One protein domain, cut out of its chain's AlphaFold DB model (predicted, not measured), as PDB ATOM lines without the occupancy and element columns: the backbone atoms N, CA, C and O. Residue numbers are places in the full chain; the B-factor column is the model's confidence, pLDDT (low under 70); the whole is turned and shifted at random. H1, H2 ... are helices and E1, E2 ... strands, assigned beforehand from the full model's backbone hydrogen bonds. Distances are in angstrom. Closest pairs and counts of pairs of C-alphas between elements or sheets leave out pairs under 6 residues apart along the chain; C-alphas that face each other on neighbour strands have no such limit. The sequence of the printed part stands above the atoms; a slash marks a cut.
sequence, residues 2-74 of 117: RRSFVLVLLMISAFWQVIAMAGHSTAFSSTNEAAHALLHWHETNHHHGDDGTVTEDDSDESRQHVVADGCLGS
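AT A GLANCE: This is residues 2 to 74 of the 117 residues of an uncharacterized protein of Burkholderiales bacterium 8X (UniProt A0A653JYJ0). A long, straight helix, H1, sticks out with residues 2 to 16 as an arm from a small body, where the chain turns into the shorter helix H2, passes through a small strand hairpin, E1 and E2, and folds back along H3, whose end comes to H1. H2 and H3 stand about perpendicular, with the hairpin at the far end of the body from the arm. The printed part has 73 residues, with three named helices and two named strands in the order H1, H2, E1, E2, H3; the sheet E1 - E2 is antiparallel, and the class is mostly helix. The whole is only just loose, close to extended, with a radius of gyration of the C-alphas of 16.4 A and spans of 52 by 26 by 19 A, and the arm makes much of the length.

HOW THE PARTS SIT: Start with H1, residues 2 to 27, where residues 2 to 16 stand free. Next comes H2, residues 31 to 41, and H1 and H2 are near each other, with 6 pairs of C-alphas within 10 A. Then look at E1, residues 46 to 48, and E2, residues 54 to 56, a hairpin of antiparallel strands at 156 degrees, where N 47 and O 55 are within hydrogen-bond range at 2.9 A, and N 55 and O 47 at 3.0 A. The closest C-alphas of H2 and E2 are those of His 36 and Val 54, 7.7 A apart. Last comes H3, residues 60 to 73, and its closest C-alpha to E1 is that of Ser 62, 4.6 A from that of His 46. H2 and H3 are close but not clearly touching, about perpendicular at 87 degrees, with the C-alphas of His 40 and Val 66 closest at 6.7 A. H3 and H1 only just touch, with 3 pairs of C-alphas within 8 A, made by residues 72 to 73 and 18 to 21 alone; the closest are Met 21 and Leu 72, 7.6 A, at a steep tilt of 41 degrees, opposite ways. H1 is apart from E1 and E2. Of the O i to N i+4 pairs, 21 of 22 in H1, 6 of 7 in H2 and 8 of 10 in H3 are within hydrogen-bond range.

IN THESE COORDINATES: Find C-alpha 2 at (210.258, 176.799, 119.407); from there H1 runs 36.4 A to C-alpha 27 at (187.532, 203.800, 110.699). H2 measures 16.3 A from C-alpha 31 to C-alpha 41, and the two strands have three residues each. H3 runs 21.4 A from C-alpha 60 to C-alpha 73 at (184.841, 186.873, 109.658).

THE WHOLE: The C-alphas of Arg 2 and Asp 51, the two farthest apart, are 53.6 A from each other. The printed part has no cut, and the four links are tight. The mean pLDDT of the printed part is 74.6; look for values under 70 at residues 20 to 34, residue 43 and residues 68 to 74.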
ATOM      1  N   ARG A   2     210.605 176.062 120.647       82.25
ATOM      2  CA  ARG A   2     210.258 176.799 119.407       82.25
ATOM      3  C   ARG A   2     208.796 176.639 118.957       82.25
ATOM      4  O   ARG A   2     208.160 177.626 118.624       82.25
ATOM      5  N   ARG A   3     208.243 175.422 119.003       87.94
ATOM      6  CA  ARG A   3     206.852 175.154 118.588       87.94
ATOM      7  C   ARG A   3     205.814 175.866 119.465       87.94
ATOM      8  O   ARG A   3     204.905 176.479 118.929       87.94
ATOM      9  N   SER A   4     205.969 175.827 120.789       89.50
ATOM     10  CA  SER A   4     205.065 176.539 121.706       89.50
ATOM     11  C   SER A   4     205.140 178.050 121.519       89.50
ATOM     12  O   SER A   4     204.109 178.705 121.512       89.50
ATOM     13  N   PHE A   5     206.338 178.596 121.300       95.00
ATOM     14  CA  PHE A   5     206.508 180.019 121.019       95.00
ATOM     15  C   PHE A   5     205.808 180.443 119.717       95.00
ATOM     16  O   PHE A   5     205.093 181.439 119.701       95.00
ATOM     17  N   VAL A   6     205.934 179.644 118.651       93.81
ATOM     18  CA  VAL A   6     205.222 179.873 117.381       93.81
ATOM     19  C   VAL A   6     203.704 179.813 117.573       93.81
ATOM     20  O   VAL A   6     203.001 180.656 117.035       93.81
ATOM     21  N   LEU A   7     203.194 178.864 118.364       94.75
ATOM     22  CA  LEU A   7     201.761 178.771 118.660       94.75
ATOM     23  C   LEU A   7     201.252 179.987 119.442       94.75
ATOM     24  O   LEU A   7     200.187 180.502 119.127       94.75
ATOM     25  N   VAL A   8     202.017 180.482 120.415       95.62
ATOM     26  CA  VAL A   8     201.665 181.705 121.154       95.62
ATOM     27  C   VAL A   8     201.627 182.913 120.217       95.62
ATOM     28  O   VAL A   8     200.663 183.670 120.245       95.62
ATOM     29  N   LEU A   9     202.622 183.064 119.337       94.31
ATOM     30  CA  LEU A   9     202.617 184.126 118.326       94.31
ATOM     31  C   LEU A   9     201.439 183.997 117.353       94.31
ATOM     32  O   LEU A   9     200.840 185.007 116.997       94.31
ATOM     33  N   LEU A  10     201.074 182.773 116.960       93.38
ATOM     34  CA  LEU A  10     199.914 182.516 116.108       93.38
ATOM     35  C   LEU A  10     198.611 182.937 116.803       93.38
ATOM     36  O   LEU A  10     197.782 183.595 116.187       93.38
ATOM     37  N   MET A  11     198.455 182.618 118.090       92.94
ATOM     38  CA  MET A  11     197.287 183.015 118.885       92.94
ATOM     39  C   MET A  11     197.190 184.535 119.043       92.94
ATOM     40  O   MET A  11     196.117 185.104 118.865       92.94
ATOM     41  N   ILE A  12     198.312 185.203 119.327       93.62
ATOM     42  CA  ILE A  12     198.372 186.670 119.408       93.62
ATOM     43  C   ILE A  12     198.054 187.293 118.041       93.62
ATOM     44  O   ILE A  12     197.317 188.274 117.968       93.62
ATOM     45  N   SER A  13     198.557 186.709 116.951       87.88
ATOM     46  CA  SER A  13     198.271 187.169 115.590       87.88
ATOM     47  C   SER A  13     196.794 187.012 115.230       87.88
ATOM     48  O   SER A  13     196.205 187.967 114.733       87.88
ATOM     49  N   ALA A  14     196.180 185.864 115.528       84.88
ATOM     50  CA  ALA A  14     194.753 185.634 115.307       84.88
ATOM     51  C   ALA A  14     193.893 186.633 116.097       84.88
ATOM     52  O   ALA A  14     192.938 187.188 115.561       84.88
ATOM     53  N   PHE A  15     194.277 186.938 117.340       84.69
ATOM     54  CA  PHE A  15     193.607 187.962 118.142       84.69
ATOM     55  C   PHE A  15     193.721 189.361 117.514       84.69
ATOM     56  O   PHE A  15     192.738 190.097 117.437       84.69
ATOM     57  N   TRP A  16     194.900 189.719 117.003       82.31
ATOM     58  CA  TRP A  16     195.120 191.016 116.358       82.31
ATOM     59  C   TRP A  16     194.394 191.152 115.012       82.31
ATOM     60  O   TRP A  16     193.973 192.246 114.647       82.31
ATOM     61  N   GLN A  17     194.208 190.047 114.285       79.38
ATOM     62  CA  GLN A  17     193.444 190.022 113.034       79.38
ATOM     63  C   GLN A  17     191.974 190.401 113.257       79.38
ATOM     64  O   GLN A  17     191.444 191.193 112.483       79.38
ATOM     65  N   VAL A  18     191.347 189.932 114.344       71.75
ATOM     66  CA  VAL A  18     189.965 190.306 114.702       71.75
ATOM     67  C   VAL A  18     189.847 191.813 114.940       71.75
ATOM     68  O   VAL A  18     188.939 192.455 114.416       71.75
ATOM     69  N   ILE A  19     190.801 192.397 115.674       70.69
ATOM     70  CA  ILE A  19     190.834 193.842 115.942       70.69
ATOM     71  C   ILE A  19     191.056 194.632 114.649       70.69
ATOM     72  O   ILE A  19     190.397 195.642 114.433       70.69
ATOM     73  N   ALA A  20     191.953 194.181 113.770       68.81
ATOM     74  CA  ALA A  20     192.206 194.848 112.496       68.81
ATOM     75  C   ALA A  20     190.993 194.792 111.552       68.81
ATOM     76  O   ALA A  20     190.719 195.767 110.857       68.81
ATOM     77  N   MET A  21     190.251 193.682 111.540       63.78
ATOM     78  CA  MET A  21     189.023 193.535 110.753       63.78
ATOM     79  C   MET A  21     187.893 194.423 111.291       63.78
ATOM     80  O   MET A  21     187.293 195.165 110.520       63.78
ATOM     81  N   ALA A  22     187.671 194.441 112.609       61.28
ATOM     82  CA  ALA A  22     186.696 195.337 113.244       61.28
ATOM     83  C   ALA A  22     187.108 196.825 113.172       61.28
ATOM     84  O   ALA A  22     186.280 197.731 113.127       61.28
ATOM     85  N   GLY A  23     188.412 197.102 113.145       56.31
ATOM     86  CA  GLY A  23     188.958 198.449 113.001       56.31
ATOM     87  C   GLY A  23     188.698 199.056 111.622       56.31
ATOM     88  O   GLY A  23     188.479 200.259 111.522       56.31
ATOM     89  N   HIS A  24     188.667 198.239 110.563       53.78
ATOM     90  CA  HIS A  24     188.336 198.727 109.224       53.78
ATOM     91  C   HIS A  24     186.884 199.208 109.136       53.78
ATOM     92  O   HIS A  24     186.666 200.280 108.586       53.78
ATOM     93  N   SER A  25     185.907 198.507 109.721       51.75
ATOM     94  CA  SER A  25     184.515 198.989 109.707       51.75
ATOM     95  C   SER A  25     184.342 200.274 110.525       51.75
ATOM     96  O   SER A  25     183.666 201.204 110.112       51.75
ATOM     97  N   THR A  26     185.036 200.402 111.657       51.78
ATOM     98  CA  THR A  26     184.917 201.599 112.511       51.78
ATOM     99  C   THR A  26     185.653 202.835 111.978       51.78
ATOM    100  O   THR A  26     185.206 203.954 112.222       51.78
ATOM    101  N   ALA A  27     186.754 202.676 111.236       52.59
ATOM    102  CA  ALA A  27     187.532 203.800 110.699       52.59
ATOM    103  C   ALA A  27     186.879 204.495 109.488       52.59
ATOM    104  O   ALA A  27     187.198 205.653 109.214       52.59
ATOM    105  N   PHE A  28     185.967 203.818 108.784       52.06
ATOM    106  CA  PHE A  28     185.204 204.383 107.661       52.06
ATOM    107  C   PHE A  28     183.762 204.761 108.035       52.06
ATOM    108  O   PHE A  28     183.024 205.271 107.194       52.06
ATOM    109  N   SER A  29     183.406 204.597 109.313       51.53
ATOM    110  CA  SER A  29     182.031 204.670 109.793       51.53
ATOM    111  C   SER A  29     181.545 206.088 110.090       51.53
ATOM    112  O   SER A  29     182.043 206.753 111.003       51.53
ATOM    113  N   SER A  30     180.499 206.526 109.387       58.59
ATOM    114  CA  SER A  30     179.693 207.694 109.787       58.59
ATOM    115  C   SER A  30     178.721 207.333 110.927       58.59
ATOM    116  O   SER A  30     178.522 206.163 111.232       58.59
ATOM    117  N   THR A  31     178.059 208.303 111.568       58.00
ATOM    118  CA  THR A  31     177.064 208.050 112.641       58.00
ATOM    119  C   THR A  31     175.932 207.092 112.243       58.00
ATOM    120  O   THR A  31     175.323 206.486 113.123       58.00
ATOM    121  N   ASN A  32     175.662 206.925 110.944       60.44
ATOM    122  CA  ASN A  32     174.660 205.987 110.432       60.44
ATOM    123  C   ASN A  32     175.120 204.515 110.514       60.44
ATOM    124  O   ASN A  32     174.308 203.594 110.475       60.44
ATOM    125  N   GLU A  33     176.420 204.283 110.684       64.69
ATOM    126  CA  GLU A  33     177.028 202.954 110.631       64.69
ATOM    127  C   GLU A  33     176.931 202.194 111.958       64.69
ATOM    128  O   GLU A  33     176.934 200.971 111.970       64.69
ATOM    129  N   ALA A  34     176.753 202.885 113.089       67.12
ATOM    130  CA  ALA A  34     176.477 202.222 114.367       67.12
ATOM    131  C   ALA A  34     175.076 201.581 114.385       67.12
ATOM    132  O   ALA A  34     174.901 200.480 114.907       67.12
ATOM    133  N   ALA A  35     174.084 202.254 113.792       70.75
ATOM    134  CA  ALA A  35     172.747 201.694 113.602       70.75
ATOM    135  C   ALA A  35     172.782 200.522 112.611       70.75
ATOM    136  O   ALA A  35     172.160 199.490 112.843       70.75
ATOM    137  N   HIS A  36     173.581 200.651 111.553       72.06
ATOM    138  CA  HIS A  36     173.797 199.591 110.575       72.06
ATOM    139  C   HIS A  36     174.516 198.369 111.172       72.06
ATOM    140  O   HIS A  36     174.066 197.240 110.999       72.06
ATOM    141  N   ALA A  37     175.544 198.577 111.997       71.00
ATOM    142  CA  ALA A  37     176.222 197.516 112.738       71.00
ATOM    143  C   ALA A  37     175.282 196.789 113.716       71.00
ATOM    144  O   ALA A  37     175.423 195.584 113.917       71.00
ATOM    145  N   LEU A  38     174.303 197.490 114.303       73.12
ATOM    146  CA  LEU A  38     173.254 196.866 115.117       73.12
ATOM    147  C   LEU A  38     172.304 196.002 114.279       73.12
ATOM    148  O   LEU A  38     171.932 194.921 114.733       73.12
ATOM    149  N   LEU A  39     171.947 196.432 113.064       73.44
ATOM    150  CA  LEU A  39     171.152 195.618 112.137       73.44
ATOM    151  C   LEU A  39     171.905 194.342 111.736       73.44
ATOM    152  O   LEU A  39     171.321 193.261 111.761       73.44
ATOM    153  N   HIS A  40     173.213 194.436 111.474       71.94
ATOM    154  CA  HIS A  40     174.053 193.257 111.246       71.94
ATOM    155  C   HIS A  40     174.186 192.364 112.483       71.94
ATOM    156  O   HIS A  40     174.128 191.145 112.355       71.94
ATOM    157  N   TRP A  41     174.335 192.938 113.683       74.38
ATOM    158  CA  TRP A  41     174.386 192.166 114.930       74.38
ATOM    159  C   TRP A  41     173.096 191.377 115.176       74.38
ATOM    160  O   TRP A  41     173.131 190.279 115.726       74.38
ATOM    161  N   HIS A  42     171.958 191.937 114.772       76.69
ATOM    162  CA  HIS A  42     170.653 191.298 114.889       76.69
ATOM    163  C   HIS A  42     170.326 190.365 113.707       76.69
ATOM    164  O   HIS A  42     169.230 189.812 113.659       76.69
ATOM    165  N   GLU A  43     171.261 190.184 112.763       69.81
ATOM    166  CA  GLU A  43     171.064 189.407 111.529       69.81
ATOM    167  C   GLU A  43     169.814 189.852 110.742       69.81
ATOM    168  O   GLU A  43     169.159 189.058 110.067       69.81
ATOM    169  N   THR A  44     169.463 191.136 110.837       79.38
ATOM    170  CA  THR A  44     168.281 191.693 110.182       79.38
ATOM    171  C   THR A  44     168.561 191.909 108.699       79.38
ATOM    172  O   THR A  44     169.514 192.604 108.347       79.38
ATOM    173  N   ASN A  45     167.708 191.366 107.831       83.19
ATOM    174  CA  ASN A  45     167.787 191.545 106.379       83.19
ATOM    175  C   ASN A  45     167.610 193.023 105.999       83.19
ATOM    176  O   ASN A  45     166.634 193.653 106.391       83.19
ATOM    177  N   HIS A  46     168.542 193.584 105.233       87.06
ATOM    178  CA  HIS A  46     168.426 194.945 104.715       87.06
ATOM    179  C   HIS A  46     169.195 195.111 103.400       87.06
ATOM    180  O   HIS A  46     170.056 194.296 103.079       87.06
ATOM    181  N   HIS A  47     168.912 196.178 102.657       85.00
ATOM    182  CA  HIS A  47     169.702 196.594 101.502       85.00
ATOM    183  C   HIS A  47     170.056 198.082 101.578       85.00
ATOM    184  O   HIS A  47     169.335 198.889 102.177       85.00
ATOM    185  N   HIS A  48     171.157 198.450 100.925       83.44
ATOM    186  CA  HIS A  48     171.557 199.841 100.747       83.44
ATOM    187  C   HIS A  48     170.930 200.439  99.490       83.44
ATOM    188  O   HIS A  48     171.074 199.893  98.397       83.44
ATOM    189  N   GLY A  49     170.268 201.583  99.637       78.31
ATOM    190  CA  GLY A  49     169.926 202.445  98.516       78.31
ATOM    191  C   GLY A  49     171.159 203.178  97.987       78.31
ATOM    192  O   GLY A  49     172.109 203.443  98.727       78.31
ATOM    193  N   ASP A  50     171.129 203.573  96.714       77.31
ATOM    194  CA  ASP A  50     172.214 204.338  96.071       77.31
ATOM    195  C   ASP A  50     172.509 205.686  96.762       77.31
ATOM    196  O   ASP A  50     173.569 206.283  96.573       77.31
ATOM    197  N   ASP A  51     171.562 206.192  97.554       79.50
ATOM    198  CA  ASP A  51     171.674 207.406  98.362       79.50
ATOM    199  C   ASP A  51     172.207 207.156  99.785       79.50
ATOM    200  O   ASP A  51     172.261 208.082 100.596       79.50
ATOM    201  N   GLY A  52     172.612 205.919 100.089       73.75
ATOM    202  CA  GLY A  52     173.091 205.500 101.404       73.75
ATOM    203  C   GLY A  52     171.979 205.226 102.415       73.75
ATOM    204  O   GLY A  52     172.269 205.060 103.601       73.75
ATOM    205  N   THR A  53     170.714 205.189 101.985       80.12
ATOM    206  CA  THR A  53     169.619 204.732 102.848       80.12
ATOM    207  C   THR A  53     169.742 203.240 103.131       80.12
ATOM    208  O   THR A  53     170.259 202.480 102.318       80.12
ATOM    209  N   VAL A  54     169.272 202.819 104.303       82.00
ATOM    210  CA  VAL A  54     169.171 201.406 104.674       82.00
ATOM    211  C   VAL A  54     167.694 201.067 104.760       82.00
ATOM    212  O   VAL A  54     166.954 201.732 105.486       82.00
ATOM    213  N   THR A  55     167.274 200.052 104.011       84.81
ATOM    214  CA  THR A  55     165.891 199.567 104.014       84.81
ATOM    215  C   THR A  55     165.874 198.123 104.477       84.81
ATOM    216  O   THR A  55     166.534 197.280 103.877       84.81
ATOM    217  N   GLU A  56     165.130 197.847 105.543       87.38
ATOM    218  CA  GLU A  56     164.860 196.491 106.022       87.38
ATOM    219  C   GLU A  56     163.755 195.860 105.170       87.38
ATOM    220  O   GLU A  56     162.668 196.428 105.032       87.38
ATOM    221  N   ASP A  57     164.036 194.699 104.584       86.00
ATOM    222  CA  ASP A  57     163.054 193.889 103.867       86.00
ATOM    223  C   ASP A  57     163.466 192.408 103.844       86.00
ATOM    224  O   ASP A  57     164.611 192.061 104.122       86.00
ATOM    225  N   ASP A  58     162.534 191.524 103.488       86.06
ATOM    226  CA  ASP A  58     162.768 190.076 103.391       86.06
ATOM    227  C   ASP A  58     163.101 189.605 101.964       86.06
ATOM    228  O   ASP A  58     162.870 188.443 101.619       86.06
ATOM    229  N   SER A  59     163.616 190.495 101.111       85.75
ATOM    230  CA  SER A  59     164.033 190.112  99.760       85.75
ATOM    231  C   SER A  59     165.211 189.133  99.791       85.75
ATOM    232  O   SER A  59     166.022 189.117 100.725       85.75
ATOM    233  N   ASP A  60     165.330 188.308  98.749       82.88
ATOM    234  CA  ASP A  60     166.474 187.405  98.603       82.88
ATOM    235  C   ASP A  60     167.788 188.198  98.517       82.88
ATOM    236  O   ASP A  60     168.816 187.752  99.028       82.88
ATOM    237  N   GLU A  61     167.746 189.397  97.934       80.62
ATOM    238  CA  GLU A  61     168.859 190.338  97.849       80.62
ATOM    239  C   GLU A  61     169.320 190.810  99.236       80.62
ATOM    240  O   GLU A  61     170.512 190.726  99.539       80.62
ATOM    241  N   SER A  62     168.398 191.229 100.107       81.81
ATOM    242  CA  SER A  62     168.715 191.649 101.481       81.81
ATOM    243  C   SER A  62     169.254 190.504 102.336       81.81
ATOM    244  O   SER A  62     170.187 190.683 103.120       81.81
ATOM    245  N   ARG A  63     168.725 189.287 102.153       79.50
ATOM    246  CA  ARG A  63     169.242 188.082 102.825       79.50
ATOM    247  C   ARG A  63     170.668 187.757 102.383       79.50
ATOM    248  O   ARG A  63     171.519 187.429 103.207       79.50
ATOM    249  N   GLN A  64     170.944 187.841 101.081       78.31
ATOM    250  CA  GLN A  64     172.283 187.611 100.533       78.31
ATOM    251  C   GLN A  64     173.275 188.686 100.981       78.31
ATOM    252  O   GLN A  64     174.420 188.355 101.279       78.31
ATOM    253  N   HIS A  65     172.834 189.939 101.074       77.31
ATOM    254  CA  HIS A  65     173.641 191.052 101.562       77.31
ATOM    255  C   HIS A  65     174.125 190.824 103.001       77.31
ATOM    256  O   HIS A  65     175.329 190.864 103.246       77.31
ATOM    257  N   VAL A  66     173.228 190.463 103.927       75.31
ATOM    258  CA  VAL A  66     173.602 190.166 105.325       75.31
ATOM    259  C   VAL A  66     174.639 189.040 105.407       75.31
ATOM    260  O   VAL A  66     175.601 189.129 106.173       75.31
ATOM    261  N   VAL A  67     174.487 187.994 104.588       73.12
ATOM    262  CA  VAL A  67     175.445 186.878 104.526       73.12
ATOM    263  C   VAL A  67     176.791 187.313 103.936       73.12
ATOM    264  O   VAL A  67     177.839 186.905 104.441       73.12
ATOM    265  N   ALA A  68     176.784 188.125 102.877       68.81
ATOM    266  CA  ALA A  68     177.992 188.604 102.208       68.81
ATOM    267  C   ALA A  68     178.821 189.535 103.104       68.81
ATOM    268  O   ALA A  68     180.042 189.391 103.168       68.81
ATOM    269  N   ASP A  69     178.170 190.410 103.864       64.94
ATOM    270  CA  ASP A  69     178.840 191.330 104.785       64.94
ATOM    271  C   ASP A  69     179.367 190.607 106.035       64.94
ATOM    272  O   ASP A  69     180.468 190.888 106.518       64.94
ATOM    273  N   GLY A  70     178.653 189.576 106.503       61.06
ATOM    274  CA  GLY A  70     179.119 188.676 107.563       61.06
ATOM    275  C   GLY A  70     180.315 187.792 107.166       61.06
ATOM    276  O   GLY A  70     181.030 187.280 108.035       61.06
ATOM    277  N   CYS A  71     180.598 187.626 105.865       54.97
ATOM    278  CA  CYS A  71     181.697 186.779 105.381       54.97
ATOM    279  C   CYS A  71     183.098 187.331 105.681       54.97
ATOM    280  O   CYS A  71     184.069 186.577 105.578       54.97
ATOM    281  N   LEU A  72     183.237 188.587 106.122       53.22
ATOM    282  CA  LEU A  72     184.536 189.138 106.524       53.22
ATOM    283  C   LEU A  72     185.164 188.388 107.718       53.22
ATOM    284  O   LEU A  72     186.382 188.415 107.875       53.22
ATOM    285  N   GLY A  73     184.365 187.668 108.520       50.22
ATOM    286  CA  GLY A  73     184.841 186.873 109.658       50.22
ATOM    287  C   GLY A  73     185.098 185.386 109.380       50.22
ATOM    288  O   GLY A  73     185.715 184.711 110.206       50.22
ATOM    289  N   SER A  74     184.653 184.837 108.244       46.59
ATOM    290  CA  SER A  74     184.684 183.388 108.010       46.59
ATOM    291  C   SER A  74     185.689 183.000 106.931       46.59
ATOM    292  O   SER A  74     185.348 182.738 105.778       46.59
TER     293      SER A  74